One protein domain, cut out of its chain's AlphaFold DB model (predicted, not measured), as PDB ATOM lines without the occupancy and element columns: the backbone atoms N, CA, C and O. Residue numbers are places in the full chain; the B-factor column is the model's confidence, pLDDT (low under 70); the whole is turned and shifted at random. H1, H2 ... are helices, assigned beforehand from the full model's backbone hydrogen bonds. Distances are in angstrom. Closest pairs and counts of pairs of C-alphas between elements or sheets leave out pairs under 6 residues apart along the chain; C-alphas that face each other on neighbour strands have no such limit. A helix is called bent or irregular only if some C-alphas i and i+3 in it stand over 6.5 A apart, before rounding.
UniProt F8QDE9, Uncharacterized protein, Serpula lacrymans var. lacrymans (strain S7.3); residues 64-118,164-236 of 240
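AT A GLANCE: This is residues 64 to 118 and 164 to 236 of the 240 residues of an uncharacterized protein of Serpula lacrymans var. lacrymans (strain S7.3) (UniProt F8QDE9). Three long helices, H3, H4 and H5, meet pairwise as a triangle. The short hairpin H1 and H2 packs across H3, and H6 ends a long link. Printed are 128 residues with six named helices, H1 to H6, and no named strand. The all-helix whole is compact, radius of gyration of the C-alphas 15.5 A, spanning 41 by 38 by 27 A.

HOW THE PARTS SIT: H3, residues 95 to 118, is the hub. It touches four other helices, and where two helices touch, the two residues named with a distance are those whose C-alphas come closest. H3 touches H5, residues 191 to 213, with residues 96 to 106 alone (Ala 99 and Leu 206, 4.7 A). H4, residues 166 to 185, touches H3 at a steep tilt of 59 degrees, Ser 107 and Val 173 at 6.6 A, and H5, Ala 184 and Trp 194 at 5.6 A. H1, residues 64 to 73, touches H3, Leu 68 and Arg 105 at 5.8 A; H2, residues 78 to 85, does too, Ile 78 and Trp 98 at 6.5 A. H6, residues 229 to 236, touches no helix. O i to N i+4 pairs are within hydrogen-bond range throughout, but for H4 (14 of 16), irregular with C-alphas 167 and 170 at 7.7 A.

IN THESE COORDINATES: H3 is 34.8 A long, H5 33.1 A, H4 29.9 A. C-alpha 64 is at (18.617, 17.017, 102.062), C-alpha 236 at (12.198, 25.856, 82.297).

THE WHOLE: The farthest C-alphas, Gln 118 and Ser 227, are 46.0 A apart. Residues 119 to 163 are cut out, C-alphas 118 and 164 standing 8.0 A apart. The H5 to H6 link is long; residues 216 to 221 have pLDDT under 70.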
ATOM      1  N   ILE A  64      18.100  15.657 102.267       95.62
ATOM      2  CA  ILE A  64      18.617  17.017 102.062       95.62
ATOM      3  C   ILE A  64      18.861  17.725 103.401       95.62
ATOM      4  O   ILE A  64      19.975  18.190 103.648       95.62
ATOM      5  N   LYS A  65      17.861  17.769 104.295       95.25
ATOM      6  CA  LYS A  65      17.937  18.506 105.573       95.25
ATOM      7  C   LYS A  65      19.181  18.162 106.418       95.25
ATOM      8  O   LYS A  65      19.893  19.090 106.810       95.25
ATOM      9  N   PRO A  66      19.517  16.883 106.694       96.75
ATOM     10  CA  PRO A  66      20.705  16.557 107.486       96.75
ATOM     11  C   PRO A  66      22.019  16.943 106.793       96.75
ATOM     12  O   PRO A  66      22.968  17.330 107.472       96.75
ATOM     13  N   LYS A  67      22.092  16.886 105.456       97.88
ATOM     14  CA  LYS A  67      23.283  17.307 104.698       97.88
ATOM     15  C   LYS A  67      23.465  18.821 104.717       97.88
ATOM     16  O   LYS A  67      24.584  19.278 104.940       97.88
ATOM     17  N   LEU A  68      22.378  19.582 104.571       98.00
ATOM     18  CA  LEU A  68      22.388  21.034 104.770       98.00
ATOM     19  C   LEU A  68      22.903  21.366 106.169       98.00
ATOM     20  O   LEU A  68      23.864  22.119 106.309       98.00
ATOM     21  N   TRP A  69      22.342  20.733 107.200       97.62
ATOM     22  CA  TRP A  69      22.766  20.963 108.577       97.62
ATOM     23  C   TRP A  69      24.250  20.656 108.802       97.62
ATOM     24  O   TRP A  69      24.988  21.486 109.328       97.62
ATOM     25  N   MET A  70      24.705  19.490 108.344       97.81
ATOM     26  CA  MET A  70      26.107  19.093 108.443       97.81
ATOM     27  C   MET A  70      27.033  20.089 107.729       97.81
ATOM     28  O   MET A  70      28.115  20.394 108.228       97.81
ATOM     29  N   SER A  71      26.609  20.612 106.575       97.62
ATOM     30  CA  SER A  71      27.380  21.594 105.808       97.62
ATOM     31  C   SER A  71      27.503  22.933 106.534       97.62
ATOM     32  O   SER A  71      28.589  23.507 106.555       97.62
ATOM     33  N   ILE A  72      26.438  23.378 107.212       97.38
ATOM     34  CA  ILE A  72      26.436  24.588 108.043       97.38
ATOM     35  C   ILE A  72      27.424  24.409 109.197       97.38
ATOM     36  O   ILE A  72      28.306  25.242 109.394       97.38
ATOM     37  N   GLN A  73      27.338  23.284 109.920       96.69
ATOM     38  CA  GLN A  73      28.225  22.999 111.054       96.69
ATOM     39  C   GLN A  73      29.702  22.954 110.651       96.69
ATOM     40  O   GLN A  73      30.565  23.418 111.394       96.69
ATOM     41  N   LYS A  74      29.995  22.402 109.471       95.75
ATOM     42  CA  LYS A  74      31.358  22.280 108.940       95.75
ATOM     43  C   LYS A  74      31.844  23.520 108.190       95.75
ATOM     44  O   LYS A  74      32.972  23.494 107.710       95.75
ATOM     45  N   LYS A  75      31.011  24.559 108.056       94.75
ATOM     46  CA  LYS A  75      31.249  25.710 107.170       94.75
ATOM     47  C   LYS A  75      31.696  25.276 105.768       94.75
ATOM     48  O   LYS A  75      32.678  25.764 105.222       94.75
ATOM     49  N   GLN A  76      31.011  24.274 105.231       94.06
ATOM     50  CA  GLN A  76      31.373  23.632 103.980       94.06
ATOM     51  C   GLN A  76      30.965  24.501 102.782       94.06
ATOM     52  O   GLN A  76      29.842  24.997 102.720       94.06
ATOM     53  N   ASP A  77      31.854  24.609 101.798       93.25
ATOM     54  CA  ASP A  77      31.586  25.266 100.516       93.25
ATOM     55  C   ASP A  77      30.369  24.645  99.778       93.25
ATOM     56  O   ASP A  77      30.079  23.445  99.900       93.25
ATOM     57  N   ILE A  78      29.657  25.456  98.987       94.25
ATOM     58  CA  ILE A  78      28.485  25.053  98.194       94.25
ATOM     59  C   ILE A  78      28.780  23.911  97.212       94.25
ATOM     60  O   ILE A  78      27.935  23.032  97.008       94.25
ATOM     61  N   ALA A  79      29.978  23.861  96.624       91.81
ATOM     62  CA  ALA A  79      30.328  22.871  95.612       91.81
ATOM     63  C   ALA A  79      30.340  21.427  96.160       91.81
ATOM     64  O   ALA A  79      29.649  20.565  95.600       91.81
ATOM     65  N   PRO A  80      31.083  21.103  97.240       92.44
ATOM     66  CA  PRO A  80      31.061  19.762  97.814       92.44
ATOM     67  C   PRO A  80      29.723  19.419  98.489       92.44
ATOM     68  O   PRO A  80      29.343  18.248  98.470       92.44
ATOM     69  N   LEU A  81      28.971  20.397  99.015       94.81
ATOM     70  CA  LEU A  81      27.592  20.155  99.460       94.81
ATOM     71  C   LEU A  81      26.717  19.701  98.285       94.81
ATOM     72  O   LEU A  81      26.064  18.662  98.373       94.81
ATOM     73  N   THR A  82      26.752  20.424  97.168       94.00
ATOM     74  CA  THR A  82      25.937  20.107  95.989       94.00
ATOM     75  C   THR A  82      26.244  18.714  95.445       94.00
ATOM     76  O   THR A  82      25.328  17.932  95.197       94.00
ATOM     77  N   LYS A  83      27.528  18.346  95.355       92.44
ATOM     78  CA  LYS A  83      27.956  16.991  94.959       92.44
ATOM     79  C   LYS A  83      27.497  15.900  95.931       92.44
ATOM     80  O   LYS A  83      27.349  14.752  95.531       92.44
ATOM     81  N   SER A  84      27.291  16.231  97.206       94.19
ATOM     82  CA  SER A  84      26.762  15.276  98.186       94.19
ATOM     83  C   SER A  84      25.251  15.067  98.051       94.19
ATOM     84  O   SER A  84      24.741  14.015  98.443       94.19
ATOM     85  N   LEU A  85      24.529  16.059  97.523       93.50
ATOM     86  CA  LEU A  85      23.079  16.024  97.330       93.50
ATOM     87  C   LEU A  85      22.694  15.394  95.992       93.50
ATOM     88  O   LEU A  85      21.710  14.662  95.928       93.50
ATOM     89  N   ILE A  86      23.487  15.649  94.954       90.38
ATOM     90  CA  ILE A  86      23.233  15.203  93.589       90.38
ATOM     91  C   ILE A  86      24.190  14.051  93.259       90.38
ATOM     92  O   ILE A  86      25.396  14.290  93.146       90.38
ATOM     93  N   PRO A  87      23.696  12.808  93.092       85.88
ATOM     94  CA  PRO A  87      24.563  11.689  92.757       85.88
ATOM     95  C   PRO A  87      25.276  11.912  91.412       85.88
ATOM     96  O   PRO A  87      24.683  12.457  90.473       85.88
ATOM     97  N   PRO A  88      26.543  11.483  91.287       84.69
ATOM     98  CA  PRO A  88      27.305  11.669  90.060       84.69
ATOM     99  C   PRO A  88      26.637  10.942  88.889       84.69
ATOM    100  O   PRO A  88      26.177   9.810  89.027       84.69
ATOM    101  N   GLY A  89      26.589  11.601  87.730       85.44
ATOM    102  CA  GLY A  89      26.015  11.042  86.502       85.44
ATOM    103  C   GLY A  89      24.487  11.074  86.420       85.44
ATOM    104  O   GLY A  89      23.949  10.688  85.387       85.44
ATOM    105  N   VAL A  90      23.783  11.545  87.458       85.19
ATOM    106  CA  VAL A  90      22.315  11.675  87.420       85.19
ATOM    107  C   VAL A  90      21.885  12.932  86.673       85.19
ATOM    108  O   VAL A  90      20.940  12.882  85.893       85.19
ATOM    109  N   MET A  91      22.569  14.053  86.899       88.06
ATOM    110  CA  MET A  91      22.247  15.329  86.265       88.06
ATOM    111  C   MET A  91      23.461  16.258  86.211       88.06
ATOM    112  O   MET A  91      24.435  16.083  86.948       88.06
ATOM    113  N   GLU A  92      23.382  17.274  85.359       90.31
ATOM    114  CA  GLU A  92      24.412  18.299  85.233       90.31
ATOM    115  C   GLU A  92      24.235  19.386  86.295       90.31
ATOM    116  O   GLU A  92      23.188  20.029  86.392       90.31
ATOM    117  N   ILE A  93      25.271  19.620  87.098       90.56
ATOM    118  CA  ILE A  93      25.238  20.615  88.171       90.56
ATOM    119  C   ILE A  93      25.532  22.004  87.589       90.56
ATOM    120  O   ILE A  93      26.680  22.327  87.295       90.56
ATOM    121  N   THR A  94      24.485  22.815  87.451       90.88
ATOM    122  CA  THR A  94      24.531  24.240  87.056       90.88
ATOM    123  C   THR A  94      24.507  25.219  88.239       90.88
ATOM    124  O   THR A  94      24.178  24.832  89.364       90.88
ATOM    125  N   LEU A  95      24.751  26.510  87.960       89.88
ATOM    126  CA  LEU A  95      24.579  27.620  88.918       89.88
ATOM    127  C   LEU A  95      23.191  27.643  89.566       89.88
ATOM    128  O   LEU A  95      23.077  27.897  90.760       89.88
ATOM    129  N   ALA A  96      22.139  27.316  88.814       89.00
ATOM    130  CA  ALA A  96      20.781  27.305  89.349       89.00
ATOM    131  C   ALA A  96      20.603  26.265  90.473       89.00
ATOM    132  O   ALA A  96      19.839  26.490  91.406       89.00
ATOM    133  N   HIS A  97      21.322  25.136  90.436       91.94
ATOM    134  CA  HIS A  97      21.298  24.183  91.555       91.94
ATOM    135  C   HIS A  97      22.015  24.738  92.775       91.94
ATOM    136  O   HIS A  97      21.519  24.589  93.886       91.94
ATOM    137  N   TRP A  98      23.167  25.380  92.569       93.88
ATOM    138  CA  TRP A  98      23.914  26.001  93.659       93.88
ATOM    139  C   TRP A  98      23.070  27.067  94.345       93.88
ATOM    140  O   TRP A  98      22.963  27.057  95.562       93.88
ATOM    141  N   ALA A  99      22.411  27.917  93.563       93.81
ATOM    142  CA  ALA A  99      21.555  28.977  94.065       93.81
ATOM    143  C   ALA A  99      20.365  28.446  94.879       93.81
ATOM    144  O   ALA A  99      20.119  28.905  95.991       93.81
ATOM    145  N   ARG A 100      19.697  27.393  94.396       93.56
ATOM    146  CA  ARG A 100      18.613  26.730  95.142       93.56
ATOM    147  C   ARG A 100      19.108  26.062  96.426       93.56
ATOM    148  O   ARG A 100      18.461  26.154  97.460       93.56
ATOM    149  N   ILE A 101      20.266  25.402  96.392       95.94
ATOM    150  CA  ILE A 101      20.851  24.769  97.585       95.94
ATOM    151  C   ILE A 101      21.324  25.824  98.595       95.94
ATOM    152  O   ILE A 101      21.183  25.613  99.800       95.94
ATOM    153  N   ALA A 102      21.858  26.952  98.124       96.75
ATOM    154  CA  ALA A 102      22.211  28.103  98.950       96.75
ATOM    155  C   ALA A 102      20.972  28.683  99.643       96.75
ATOM    156  O   ALA A 102      20.981  28.825 100.864       96.75
ATOM    157  N   PHE A 103      19.879  28.892  98.898       97.19
ATOM    158  CA  PHE A 103      18.585  29.277  99.464       97.19
ATOM    159  C   PHE A 103      18.133  28.304 100.559       97.19
ATOM    160  O   PHE A 103      17.943  28.720 101.696       97.19
ATOM    161  N   LEU A 104      18.074  26.996 100.276       97.44
ATOM    162  CA  LEU A 104      17.664  25.996 101.273       97.44
ATOM    163  C   LEU A 104      18.538  26.020 102.536       97.44
ATOM    164  O   LEU A 104      18.054  25.772 103.645       97.44
ATOM    165  N   ARG A 105      19.837  26.300 102.385       97.81
ATOM    166  CA  ARG A 105      20.755  26.422 103.518       97.81
ATOM    167  C   ARG A 105      20.463  27.672 104.340       97.81
ATOM    168  O   ARG A 105      20.401  27.564 105.563       97.81
ATOM    169  N   ALA A 106      20.253  28.814 103.689       97.94
ATOM    170  CA  ALA A 106      19.858  30.058 104.341       97.94
ATOM    171  C   ALA A 106      18.522  29.893 105.084       97.94
ATOM    172  O   ALA A 106      18.442  30.212 106.271       97.94
ATOM    173  N   SER A 107      17.521  29.274 104.448       97.94
ATOM    174  CA  SER A 107      16.234  28.955 105.074       97.94
ATOM    175  C   SER A 107      16.405  28.080 106.315       97.94
ATOM    176  O   SER A 107      15.754  28.321 107.325       97.94
ATOM    177  N   LEU A 108      17.295  27.079 106.293       97.94
ATOM    178  CA  LEU A 108      17.533  26.224 107.462       97.94
ATOM    179  C   LEU A 108      18.205  26.973 108.621       97.94
ATOM    180  O   LEU A 108      17.891  26.701 109.783       97.94
ATOM    181  N   VAL A 109      19.127  27.894 108.324       97.81
ATOM    182  CA  VAL A 109      19.747  28.760 109.340       97.81
ATOM    183  C   VAL A 109      18.681  29.623 110.007       97.81
ATOM    184  O   VAL A 109      18.576  29.627 111.235       97.81
ATOM    185  N   GLU A 110      17.859  30.293 109.203       97.62
ATOM    186  CA  GLU A 110      16.819  31.193 109.695       97.62
ATOM    187  C   GLU A 110      15.730  30.448 110.473       97.62
ATOM    188  O   GLU A 110      15.385  30.822 111.593       97.62
ATOM    189  N   PHE A 111      15.269  29.314 109.947       97.12
ATOM    190  CA  PHE A 111      14.300  28.455 110.617       97.12
ATOM    191  C   PHE A 111      14.761  28.044 112.020       97.12
ATOM    192  O   PHE A 111      14.009  28.128 112.990       97.12
ATOM    193  N   ARG A 112      16.031  27.646 112.162       96.12
ATOM    194  CA  ARG A 112      16.589  27.264 113.468       96.12
ATOM    195  C   ARG A 112      16.718  28.440 114.421       96.12
ATOM    196  O   ARG A 112      16.513  28.254 115.619       96.12
ATOM    197  N   ARG A 113      17.018  29.635 113.908       96.31
ATOM    198  CA  ARG A 113      17.014  30.872 114.695       96.31
ATOM    199  C   ARG A 113      15.618  31.149 115.263       96.31
ATOM    200  O   ARG A 113      15.501  31.436 116.453       96.31
ATOM    201  N   ILE A 114      14.574  31.002 114.444       95.06
ATOM    202  CA  ILE A 114      13.172  31.180 114.853       95.06
ATOM    203  C   ILE A 114      12.793  30.159 115.934       95.06
ATOM    204  O   ILE A 114      12.387  30.557 117.025       95.06
ATOM    205  N   VAL A 115      13.002  28.863 115.682       94.19
ATOM    206  CA  VAL A 115      12.676  27.782 116.633       94.19
ATOM    207  C   VAL A 115      13.397  27.978 117.976       94.19
ATOM    208  O   VAL A 115      12.792  27.833 119.035       94.19
ATOM    209  N   ALA A 116      14.675  28.373 117.955       93.00
ATOM    210  CA  ALA A 116      15.432  28.653 119.173       93.00
ATOM    211  C   ALA A 116      14.881  29.863 119.948       93.00
ATOM    212  O   ALA A 116      14.804  29.824 121.176       93.00
ATOM    213  N   SER A 117      14.467  30.925 119.248       91.56
ATOM    214  CA  SER A 117      13.885  32.110 119.890       91.56
ATOM    215  C   SER A 117      12.544  31.809 120.571       91.56
ATOM    216  O   SER A 117      12.297  32.303 121.669       91.56
ATOM    217  N   GLN A 118      11.729  30.923 119.988       88.50
ATOM    218  CA  GLN A 118      10.433  30.521 120.543       88.50
ATOM    219  C   GLN A 118      10.568  29.749 121.862       88.50
ATOM    220  O   GLN A 118       9.769  29.960 122.771       88.50
ATOM    221  N   TRP A 164       6.832  27.084 115.431       92.38
ATOM    222  CA  TRP A 164       7.487  26.148 114.525       92.38
ATOM    223  C   TRP A 164       8.169  25.017 115.299       92.38
ATOM    224  O   TRP A 164       8.885  25.247 116.274       92.38
ATOM    225  N   LYS A 165       8.002  23.781 114.828       92.94
ATOM    226  CA  LYS A 165       8.717  22.590 115.322       92.94
ATOM    227  C   LYS A 165       9.761  22.129 114.315       92.94
ATOM    228  O   LYS A 165       9.564  22.328 113.122       92.94
ATOM    229  N   ASP A 166      10.839  21.466 114.747       89.69
ATOM    230  CA  ASP A 166      11.939  21.073 113.842       89.69
ATOM    231  C   ASP A 166      11.446  20.244 112.637       89.69
ATOM    232  O   ASP A 166      11.946  20.404 111.519       89.69
ATOM    233  N   GLU A 167      10.420  19.413 112.822       91.44
ATOM    234  CA  GLU A 167       9.825  18.582 111.772       91.44
ATOM    235  C   GLU A 167       9.150  19.404 110.657       91.44
ATOM    236  O   GLU A 167       9.036  18.927 109.530       91.44
ATOM    237  N   GLN A 168       8.773  20.657 110.932       94.00
ATOM    238  CA  GLN A 168       8.063  21.550 110.009       94.00
ATOM    239  C   GLN A 168       8.996  22.371 109.107       94.00
ATOM    240  O   GLN A 168       8.554  23.303 108.443       94.00
ATOM    241  N   PHE A 169      10.286  22.028 109.034       95.00
ATOM    242  CA  PHE A 169      11.239  22.740 108.175       95.00
ATOM    243  C   PHE A 169      10.782  22.828 106.708       95.00
ATOM    244  O   PHE A 169      10.895  23.883 106.094       95.00
ATOM    245  N   TRP A 170      10.253  21.741 106.140       93.94
ATOM    246  CA  TRP A 170       9.809  21.747 104.740       93.94
ATOM    247  C   TRP A 170       8.551  22.587 104.531       93.94
ATOM    248  O   TRP A 170       8.461  23.289 103.536       93.94
ATOM    249  N   VAL A 171       7.650  22.604 105.516       91.50
ATOM    250  CA  VAL A 171       6.466  23.479 105.525       91.50
ATOM    251  C   VAL A 171       6.892  24.947 105.496       91.50
ATOM    252  O   VAL A 171       6.355  25.738 104.730       91.50
ATOM    253  N   TYR A 172       7.905  25.297 106.289       94.00
ATOM    254  CA  TYR A 172       8.488  26.634 106.296       94.00
ATOM    255  C   TYR A 172       9.119  27.012 104.947       94.00
ATOM    256  O   TYR A 172       8.891  28.111 104.452       94.00
ATOM    257  N   VAL A 173       9.889  26.107 104.328       93.50
ATOM    258  CA  VAL A 173      10.496  26.344 103.003       93.50
ATOM    259  C   VAL A 173       9.433  26.563 101.930       93.50
ATOM    260  O   VAL A 173       9.548  27.497 101.143       93.50
ATOM    261  N   ASP A 174       8.403  25.727 101.913       90.19
ATOM    262  CA  ASP A 174       7.307  25.815 100.949       90.19
ATOM    263  C   ASP A 174       6.540  27.140 101.111       90.19
ATOM    264  O   ASP A 174       6.224  27.794 100.119       90.19
ATOM    265  N   GLN A 175       6.313  27.586 102.354       91.06
ATOM    266  CA  GLN A 175       5.714  28.892 102.631       91.06
ATOM    267  C   GLN A 175       6.608  30.050 102.162       91.06
ATOM    268  O   GLN A 175       6.109  30.975 101.526       91.06
ATOM    269  N   LEU A 176       7.923  29.991 102.410       91.94
ATOM    270  CA  LEU A 176       8.863  31.002 101.914       91.94
ATOM    271  C   LEU A 176       8.865  31.092 100.386       91.94
ATOM    272  O   LEU A 176       8.943  32.188  99.839       91.94
ATOM    273  N   LEU A 177       8.811  29.951  99.694       90.50
ATOM    274  CA  LEU A 177       8.753  29.924  98.234       90.50
ATOM    275  C   LEU A 177       7.451  30.536  97.721       90.50
ATOM    276  O   LEU A 177       7.480  31.293  96.756       90.50
ATOM    277  N   GLU A 178       6.322  30.264  98.373       89.06
ATOM    278  CA  GLU A 178       5.047  30.871  97.993       89.06
ATOM    279  C   GLU A 178       5.046  32.388  98.211       89.06
ATOM    280  O   GLU A 178       4.689  33.148  97.312       89.06
ATOM    281  N   GLU A 179       5.536  32.849  99.365       90.94
ATOM    282  CA  GLU A 179       5.700  34.277  99.652       90.94
ATOM    283  C   GLU A 179       6.633  34.953  98.639       90.94
ATOM    284  O   GLU A 179       6.335  36.049  98.160       90.94
ATOM    285  N   LEU A 180       7.727  34.285  98.260       90.19
ATOM    286  CA  LEU A 180       8.653  34.766  97.240       90.19
ATOM    287  C   LEU A 180       7.977  34.881  95.869       90.19
ATOM    288  O   LEU A 180       8.150  35.897  95.198       90.19
ATOM    289  N   ARG A 181       7.184  33.886  95.453       88.62
ATOM    290  CA  ARG A 181       6.456  33.925  94.173       88.62
ATOM    291  C   ARG A 181       5.451  35.063  94.134       88.62
ATOM    292  O   ARG A 181       5.384  35.770  93.130       88.62
ATOM    293  N   GLU A 182       4.687  35.250  95.205       89.19
ATOM    294  CA  GLU A 182       3.703  36.329  95.298       89.19
ATOM    295  C   GLU A 182       4.376  37.703  95.358       89.19
ATOM    296  O   GLU A 182       3.927  38.646  94.700       89.19
ATOM    297  N   PHE A 183       5.504  37.815  96.064       89.31
ATOM    298  CA  PHE A 183       6.321  39.024  96.060       89.31
ATOM    299  C   PHE A 183       6.871  39.328  94.664       89.31
ATOM    300  O   PHE A 183       6.716  40.448  94.183       89.31
ATOM    301  N   ALA A 184       7.442  38.332  93.986       87.81
ATOM    302  CA  ALA A 184       8.001  38.490  92.652       87.81
ATOM    303  C   ALA A 184       6.935  38.865  91.616       87.81
ATOM    304  O   ALA A 184       7.264  39.554  90.660       87.81
ATOM    305  N   LYS A 185       5.670  38.441  91.781       87.88
ATOM    306  CA  LYS A 185       4.549  38.839  90.901       87.88
ATOM    307  C   LYS A 185       4.076  40.269  91.157       87.88
ATOM    308  O   LYS A 185       3.407  40.877  90.317       87.88
ATOM    309  N   LYS A 186       4.338  40.810  92.347       89.44
ATOM    310  CA  LYS A 186       3.801  42.103  92.760       89.44
ATOM    311  C   LYS A 186       4.488  43.226  91.986       89.44
ATOM    312  O   LYS A 186       5.584  43.653  92.320       89.44
ATOM    313  N   GLY A 187       3.781  43.758  90.994       79.62
ATOM    314  CA  GLY A 187       4.259  44.876  90.180       79.62
ATOM    315  C   GLY A 187       4.923  44.463  88.870       79.62
ATOM    316  O   GLY A 187       5.297  45.350  88.113       79.62
ATOM    317  N   THR A 188       5.000  43.164  88.568       87.69
ATOM    318  CA  THR A 188       5.474  42.691  87.262       87.69
ATOM    319  C   THR A 188       4.373  42.762  86.222       87.69
ATOM    320  O   THR A 188       3.228  42.387  86.492       87.69
ATOM    321  N   VAL A 189       4.723  43.192  85.015       86.38
ATOM    322  CA  VAL A 189       3.786  43.273  83.881       86.38
ATOM    323  C   VAL A 189       3.911  42.092  82.918       86.38
ATOM    324  O   VAL A 189       3.045  41.913  82.059       86.38
ATOM    325  N   SER A 190       4.961  41.277  83.051       88.88
ATOM    326  CA  SER A 190       5.219  40.118  82.196       88.88
ATOM    327  C   SER A 190       5.753  38.915  82.982       88.88
ATOM    328  O   SER A 190       6.261  39.041  84.094       88.88
ATOM    329  N   THR A 191       5.649  37.730  82.375       85.62
ATOM    330  CA  THR A 191       6.244  36.494  82.906       85.62
ATOM    331  C   THR A 191       7.772  36.560  82.938       85.62
ATOM    332  O   THR A 191       8.368  36.066  83.883       85.62
ATOM    333  N   GLU A 192       8.399  37.206  81.953       87.50
ATOM    334  CA  GLU A 192       9.859  37.361  81.879       87.50
ATOM    335  C   GLU A 192      10.400  38.187  83.056       87.50
ATOM    336  O   GLU A 192      11.350  37.779  83.712       87.50
ATOM    337  N   GLU A 193       9.734  39.294  83.393       88.19
ATOM    338  CA  GLU A 193      10.115  40.135  84.534       88.19
ATOM    339  C   GLU A 193       9.967  39.384  85.868       88.19
ATOM    340  O   GLU A 193      10.803  39.501  86.763       88.19
ATOM    341  N   TRP A 194       8.921  38.564  85.991       88.50
ATOM    342  CA  TRP A 194       8.737  37.681  87.141       88.50
ATOM    343  C   TRP A 194       9.850  36.624  87.250       88.50
ATOM    344  O   TRP A 194      10.384  36.411  88.340       88.50
ATOM    345  N   GLU A 195      10.234  35.992  86.137       86.94
ATOM    346  CA  GLU A 195      11.333  35.018  86.092       86.94
ATOM    347  C   GLU A 195      12.681  35.648  86.467       86.94
ATOM    348  O   GLU A 195      13.449  35.048  87.228       86.94
ATOM    349  N   ASP A 196      12.952  36.862  85.985       88.88
ATOM    350  CA  ASP A 196      14.163  37.611  86.323       88.88
ATOM    351  C   ASP A 196      14.202  37.973  87.815       88.88
ATOM    352  O   ASP A 196      15.210  37.711  88.474       88.88
ATOM    353  N   ASN A 197      13.088  38.436  88.393       89.44
ATOM    354  CA  ASN A 197      12.997  38.715  89.832       89.44
ATOM    355  C   ASN A 197      13.273  37.465  90.687       89.44
ATOM    356  O   ASN A 197      14.024  37.520  91.666       89.44
ATOM    357  N   MET A 198      12.698  36.315  90.313       89.56
ATOM    358  CA  MET A 198      12.957  35.040  90.996       89.56
ATOM    359  C   MET A 198      14.440  34.654  90.897       89.56
ATOM    360  O   MET A 198      15.065  34.235  91.876       89.56
ATOM    361  N   LYS A 199      15.027  34.802  89.707       90.31
ATOM    362  CA  LYS A 199      16.430  34.476  89.449       90.31
ATOM    363  C   LYS A 199      17.387  35.375  90.227       90.31
ATOM    364  O   LYS A 199      18.394  34.868  90.733       90.31
ATOM    365  N   ASP A 200      17.083  36.660  90.348       91.31
ATOM    366  CA  ASP A 200      17.885  37.615  91.109       91.31
ATOM    367  C   ASP A 200      17.908  37.251  92.596       91.31
ATOM    368  O   ASP A 200      18.989  37.155  93.179       91.31
ATOM    369  N   PHE A 201      16.759  36.893  93.179       93.56
ATOM    370  CA  PHE A 201      16.684  36.442  94.572       93.56
ATOM    371  C   PHE A 201      17.549  35.199  94.850       93.56
ATOM    372  O   PHE A 201      18.315  35.138  95.820       93.56
ATOM    373  N   PHE A 202      17.470  34.183  93.983       93.69
ATOM    374  CA  PHE A 202      18.309  32.989  94.122       93.69
ATOM    375  C   PHE A 202      19.794  33.305  93.899       93.69
ATOM    376  O   PHE A 202      20.661  32.726  94.560       93.69
ATOM    377  N   THR A 203      20.104  34.230  92.991       92.75
ATOM    378  CA  THR A 203      21.477  34.679  92.738       92.75
ATOM    379  C   THR A 203      22.054  35.394  93.957       92.75
ATOM    380  O   THR A 203      23.180  35.090  94.354       92.75
ATOM    381  N   GLU A 204      21.285  36.270  94.600       94.38
ATOM    382  CA  GLU A 204      21.672  36.924  95.851       94.38
ATOM    383  C   GLU A 204      21.898  35.892  96.964       94.38
ATOM    384  O   GLU A 204      22.947  35.896  97.613       94.38
ATOM    385  N   SER A 205      20.981  34.928  97.111       95.19
ATOM    386  CA  SER A 205      21.128  33.822  98.070       95.19
ATOM    387  C   SER A 205      22.446  33.063  97.871       95.19
ATOM    388  O   SER A 205      23.139  32.742  98.839       95.19
ATOM    389  N   LEU A 206      22.834  32.807  96.615       94.56
ATOM    390  CA  LEU A 206      24.112  32.174  96.289       94.56
ATOM    391  C   LEU A 206      25.310  33.052  96.661       94.56
ATOM    392  O   LEU A 206      26.273  32.554  97.239       94.56
ATOM    393  N   GLN A 207      25.265  34.343  96.332       93.12
ATOM    394  CA  GLN A 207      26.354  35.275  96.631       93.12
ATOM    395  C   GLN A 207      26.598  35.387  98.139       93.12
ATOM    396  O   GLN A 207      27.749  35.333  98.577       93.12
ATOM    397  N   VAL A 208      25.527  35.463  98.935       94.50
ATOM    398  CA  VAL A 208      25.602  35.481 100.403       94.50
ATOM    399  C   VAL A 208      26.175  34.169 100.946       94.50
ATOM    400  O   VAL A 208      27.059  34.198 101.807       94.50
ATOM    401  N   ASP A 209      25.736  33.013 100.435       95.75
ATOM    402  CA  ASP A 209      26.268  31.702 100.846       95.75
ATOM    403  C   ASP A 209      27.766  31.590 100.540       95.75
ATOM    404  O   ASP A 209      28.558  31.225 101.411       95.75
ATOM    405  N   MET A 210      28.182  31.993  99.338       92.62
ATOM    406  CA  MET A 210      29.589  31.993  98.940       92.62
ATOM    407  C   MET A 210      30.422  32.944  99.805       92.62
ATOM    408  O   MET A 210      31.501  32.563 100.245       92.62
ATOM    409  N   ALA A 211      29.923  34.141 100.120       91.75
ATOM    410  CA  ALA A 211      30.612  35.062 101.025       91.75
ATOM    411  C   ALA A 211      30.744  34.506 102.457       91.75
ATOM    412  O   ALA A 211      31.710  34.810 103.154       91.75
ATOM    413  N   THR A 212      29.787  33.681 102.889       94.00
ATOM    414  CA  THR A 212      29.739  33.119 104.247       94.00
ATOM    415  C   THR A 212      30.608  31.869 104.404       94.00
ATOM    416  O   THR A 212      31.215  31.672 105.461       94.00
ATOM    417  N   TYR A 213      30.656  31.007 103.384       92.12
ATOM    418  CA  TYR A 213      31.222  29.656 103.492       92.12
ATOM    419  C   TYR A 213      32.378  29.350 102.532       92.12
ATOM    420  O   TYR A 213      33.038  28.328 102.721       92.12
ATOM    421  N   ALA A 214      32.639  30.166 101.504       83.44
ATOM    422  CA  ALA A 214      33.711  29.869 100.558       83.44
ATOM    423  C   ALA A 214      35.092  30.228 101.125       83.44
ATOM    424  O   ALA A 214      35.304  31.296 101.704       83.44
ATOM    425  N   GLU A 215      36.068  29.352 100.885       74.81
ATOM    426  CA  GLU A 215      37.477  29.690 101.070       74.81
ATOM    427  C   GLU A 215      37.969  30.512  99.863       74.81
ATOM    428  O   GLU A 215      37.721  30.121  98.713       74.81
ATOM    429  N   PRO A 216      38.696  31.626 100.077       64.44
ATOM    430  CA  PRO A 216      39.239  32.423  98.983       64.44
ATOM    431  C   PRO A 216      40.056  31.569  97.996       64.44
ATOM    432  O   PRO A 216      41.022  30.912  98.376       64.44
ATOM    433  N   GLY A 217      39.678  31.598  96.713       59.59
ATOM    434  CA  GLY A 217      40.459  31.012  95.616       59.59
ATOM    435  C   GLY A 217      40.185  29.541  95.268       59.59
ATOM    436  O   GLY A 217      40.949  28.976  94.488       59.59
ATOM    437  N   ARG A 218      39.123  28.909  95.796       65.19
ATOM    438  CA  ARG A 218      38.882  27.458  95.607       65.19
ATOM    439  C   ARG A 218      37.653  27.060  94.781       65.19
ATOM    440  O   ARG A 218      37.365  25.869  94.641       65.19
ATOM    441  N   LEU A 219      36.931  28.020  94.217       64.94
ATOM    442  CA  LEU A 219      35.669  27.746  93.535       64.94
ATOM    443  C   LEU A 219      35.905  27.272  92.097       64.94
ATOM    444  O   LEU A 219      36.365  28.026  91.244       64.94
ATOM    445  N   VAL A 220      35.557  26.013  91.824       64.25
ATOM    446  CA  VAL A 220      35.421  25.506  90.452       64.25
ATOM    447  C   VAL A 220      33.999  25.818  89.992       64.25
ATOM    448  O   VAL A 220      33.070  25.251  90.571       64.25
ATOM    449  N   PRO A 221      33.802  26.693  88.992       64.25
ATOM    450  CA  PRO A 221      32.465  27.084  88.574       64.25
ATOM    451  C   PRO A 221      31.691  25.881  88.004       64.25
ATOM    452  O   PRO A 221      32.285  25.007  87.363       64.25
ATOM    453  N   PRO A 222      30.372  25.807  88.247       74.69
ATOM    454  CA  PRO A 222      29.521  24.774  87.672       74.69
ATOM    455  C   PRO A 222      29.355  24.980  86.159       74.69
ATOM    456  O   PRO A 222      29.786  25.990  85.600       74.69
ATOM    457  N   VAL A 223      28.719  24.023  85.478       74.81
ATOM    458  CA  VAL A 223      28.448  24.173  84.040       74.81
ATOM    459  C   VAL A 223      27.405  25.270  83.794       74.81
ATOM    460  O   VAL A 223      26.431  25.402  84.537       74.81
ATOM    461  N   ASN A 224      27.610  26.063  82.739       73.12
ATOM    462  CA  ASN A 224      26.748  27.207  82.415       73.12
ATOM    463  C   ASN A 224      25.418  26.802  81.763       73.12
ATOM    464  O   ASN A 224      24.474  27.586  81.769       73.12
ATOM    465  N   SER A 225      25.330  25.603  81.185       75.81
ATOM    466  CA  SER A 225      24.150  25.141  80.453       75.81
ATOM    467  C   SER A 225      23.870  23.661  80.695       75.81
ATOM    468  O   SER A 225      24.759  22.905  81.084       75.81
ATOM    469  N   VAL A 226      22.609  23.274  80.474       80.56
ATOM    470  CA  VAL A 226      22.135  21.891  80.572       80.56
ATOM    471  C   VAL A 226      21.995  21.282  79.173       80.56
ATOM    472  O   VAL A 226      21.148  21.706  78.375       80.56
ATOM    473  N   SER A 227      22.796  20.263  78.874       83.69
ATOM    474  CA  SER A 227      22.729  19.479  77.641       83.69
ATOM    475  C   SER A 227      21.573  18.472  77.660       83.69
ATOM    476  O   SER A 227      20.946  18.234  76.627       83.69
ATOM    477  N   ILE A 228      21.227  17.955  78.842       83.31
ATOM    478  CA  ILE A 228      20.209  16.921  79.043       83.31
ATOM    479  C   ILE A 228      18.790  17.500  78.881       83.31
ATOM    480  O   ILE A 228      18.366  18.377  79.630       83.31
ATOM    481  N   GLU A 229      18.025  16.976  77.918       84.44
ATOM    482  CA  GLU A 229      16.712  17.513  77.523       84.44
ATOM    483  C   GLU A 229      15.682  17.528  78.661       84.44
ATOM    484  O   GLU A 229      15.097  18.575  78.944       84.44
ATOM    485  N   TRP A 230      15.505  16.402  79.364       85.38
ATOM    486  CA  TRP A 230      14.542  16.317  80.467       85.38
ATOM    487  C   TRP A 230      14.864  17.317  81.579       85.38
ATOM    488  O   TRP A 230      13.971  17.947  82.139       85.38
ATOM    489  N   GLN A 231      16.152  17.508  81.862       85.56
ATOM    490  CA  GLN A 231      16.609  18.421  82.897       85.56
ATOM    491  C   GLN A 231      16.387  19.877  82.473       85.56
ATOM    492  O   GLN A 231      15.909  20.674  83.278       85.56
ATOM    493  N   ARG A 232      16.672  20.218  81.209       85.50
ATOM    494  CA  ARG A 232      16.408  21.553  80.650       85.50
ATOM    495  C   ARG A 232      14.927  21.913  80.748       85.50
ATOM    496  O   ARG A 232      14.590  23.039  81.088       85.50
ATOM    497  N   MET A 233      14.051  20.950  80.486       82.06
ATOM    498  CA  MET A 233      12.612  21.164  80.564       82.06
ATOM    499  C   MET A 233      12.092  21.325  81.985       82.06
ATOM    500  O   MET A 233      11.277  22.211  82.218       82.06
ATOM    501  N   ILE A 234      12.592  20.534  82.937       81.56
ATOM    502  CA  ILE A 234      12.282  20.755  84.355       81.56
ATOM    503  C   ILE A 234      12.751  22.150  84.775       81.56
ATOM    504  O   ILE A 234      11.994  22.876  85.402       81.56
ATOM    505  N   HIS A 235      13.960  22.563  84.383       77.62
ATOM    506  CA  HIS A 235      14.475  23.899  84.703       77.62
ATOM    507  C   HIS A 235      13.617  25.035  84.139       77.62
ATOM    508  O   HIS A 235      13.552  26.079  84.776       77.62
ATOM    509  N   ALA A 236      12.997  24.837  82.973       77.62
ATOM    510  CA  ALA A 236      12.198  25.856  82.297       77.62
ATOM    511  C   ALA A 236      10.724  25.885  82.731       77.62
ATOM    512  O   ALA A 236      10.109  26.939  82.691       77.62
TER     513      ALA A 236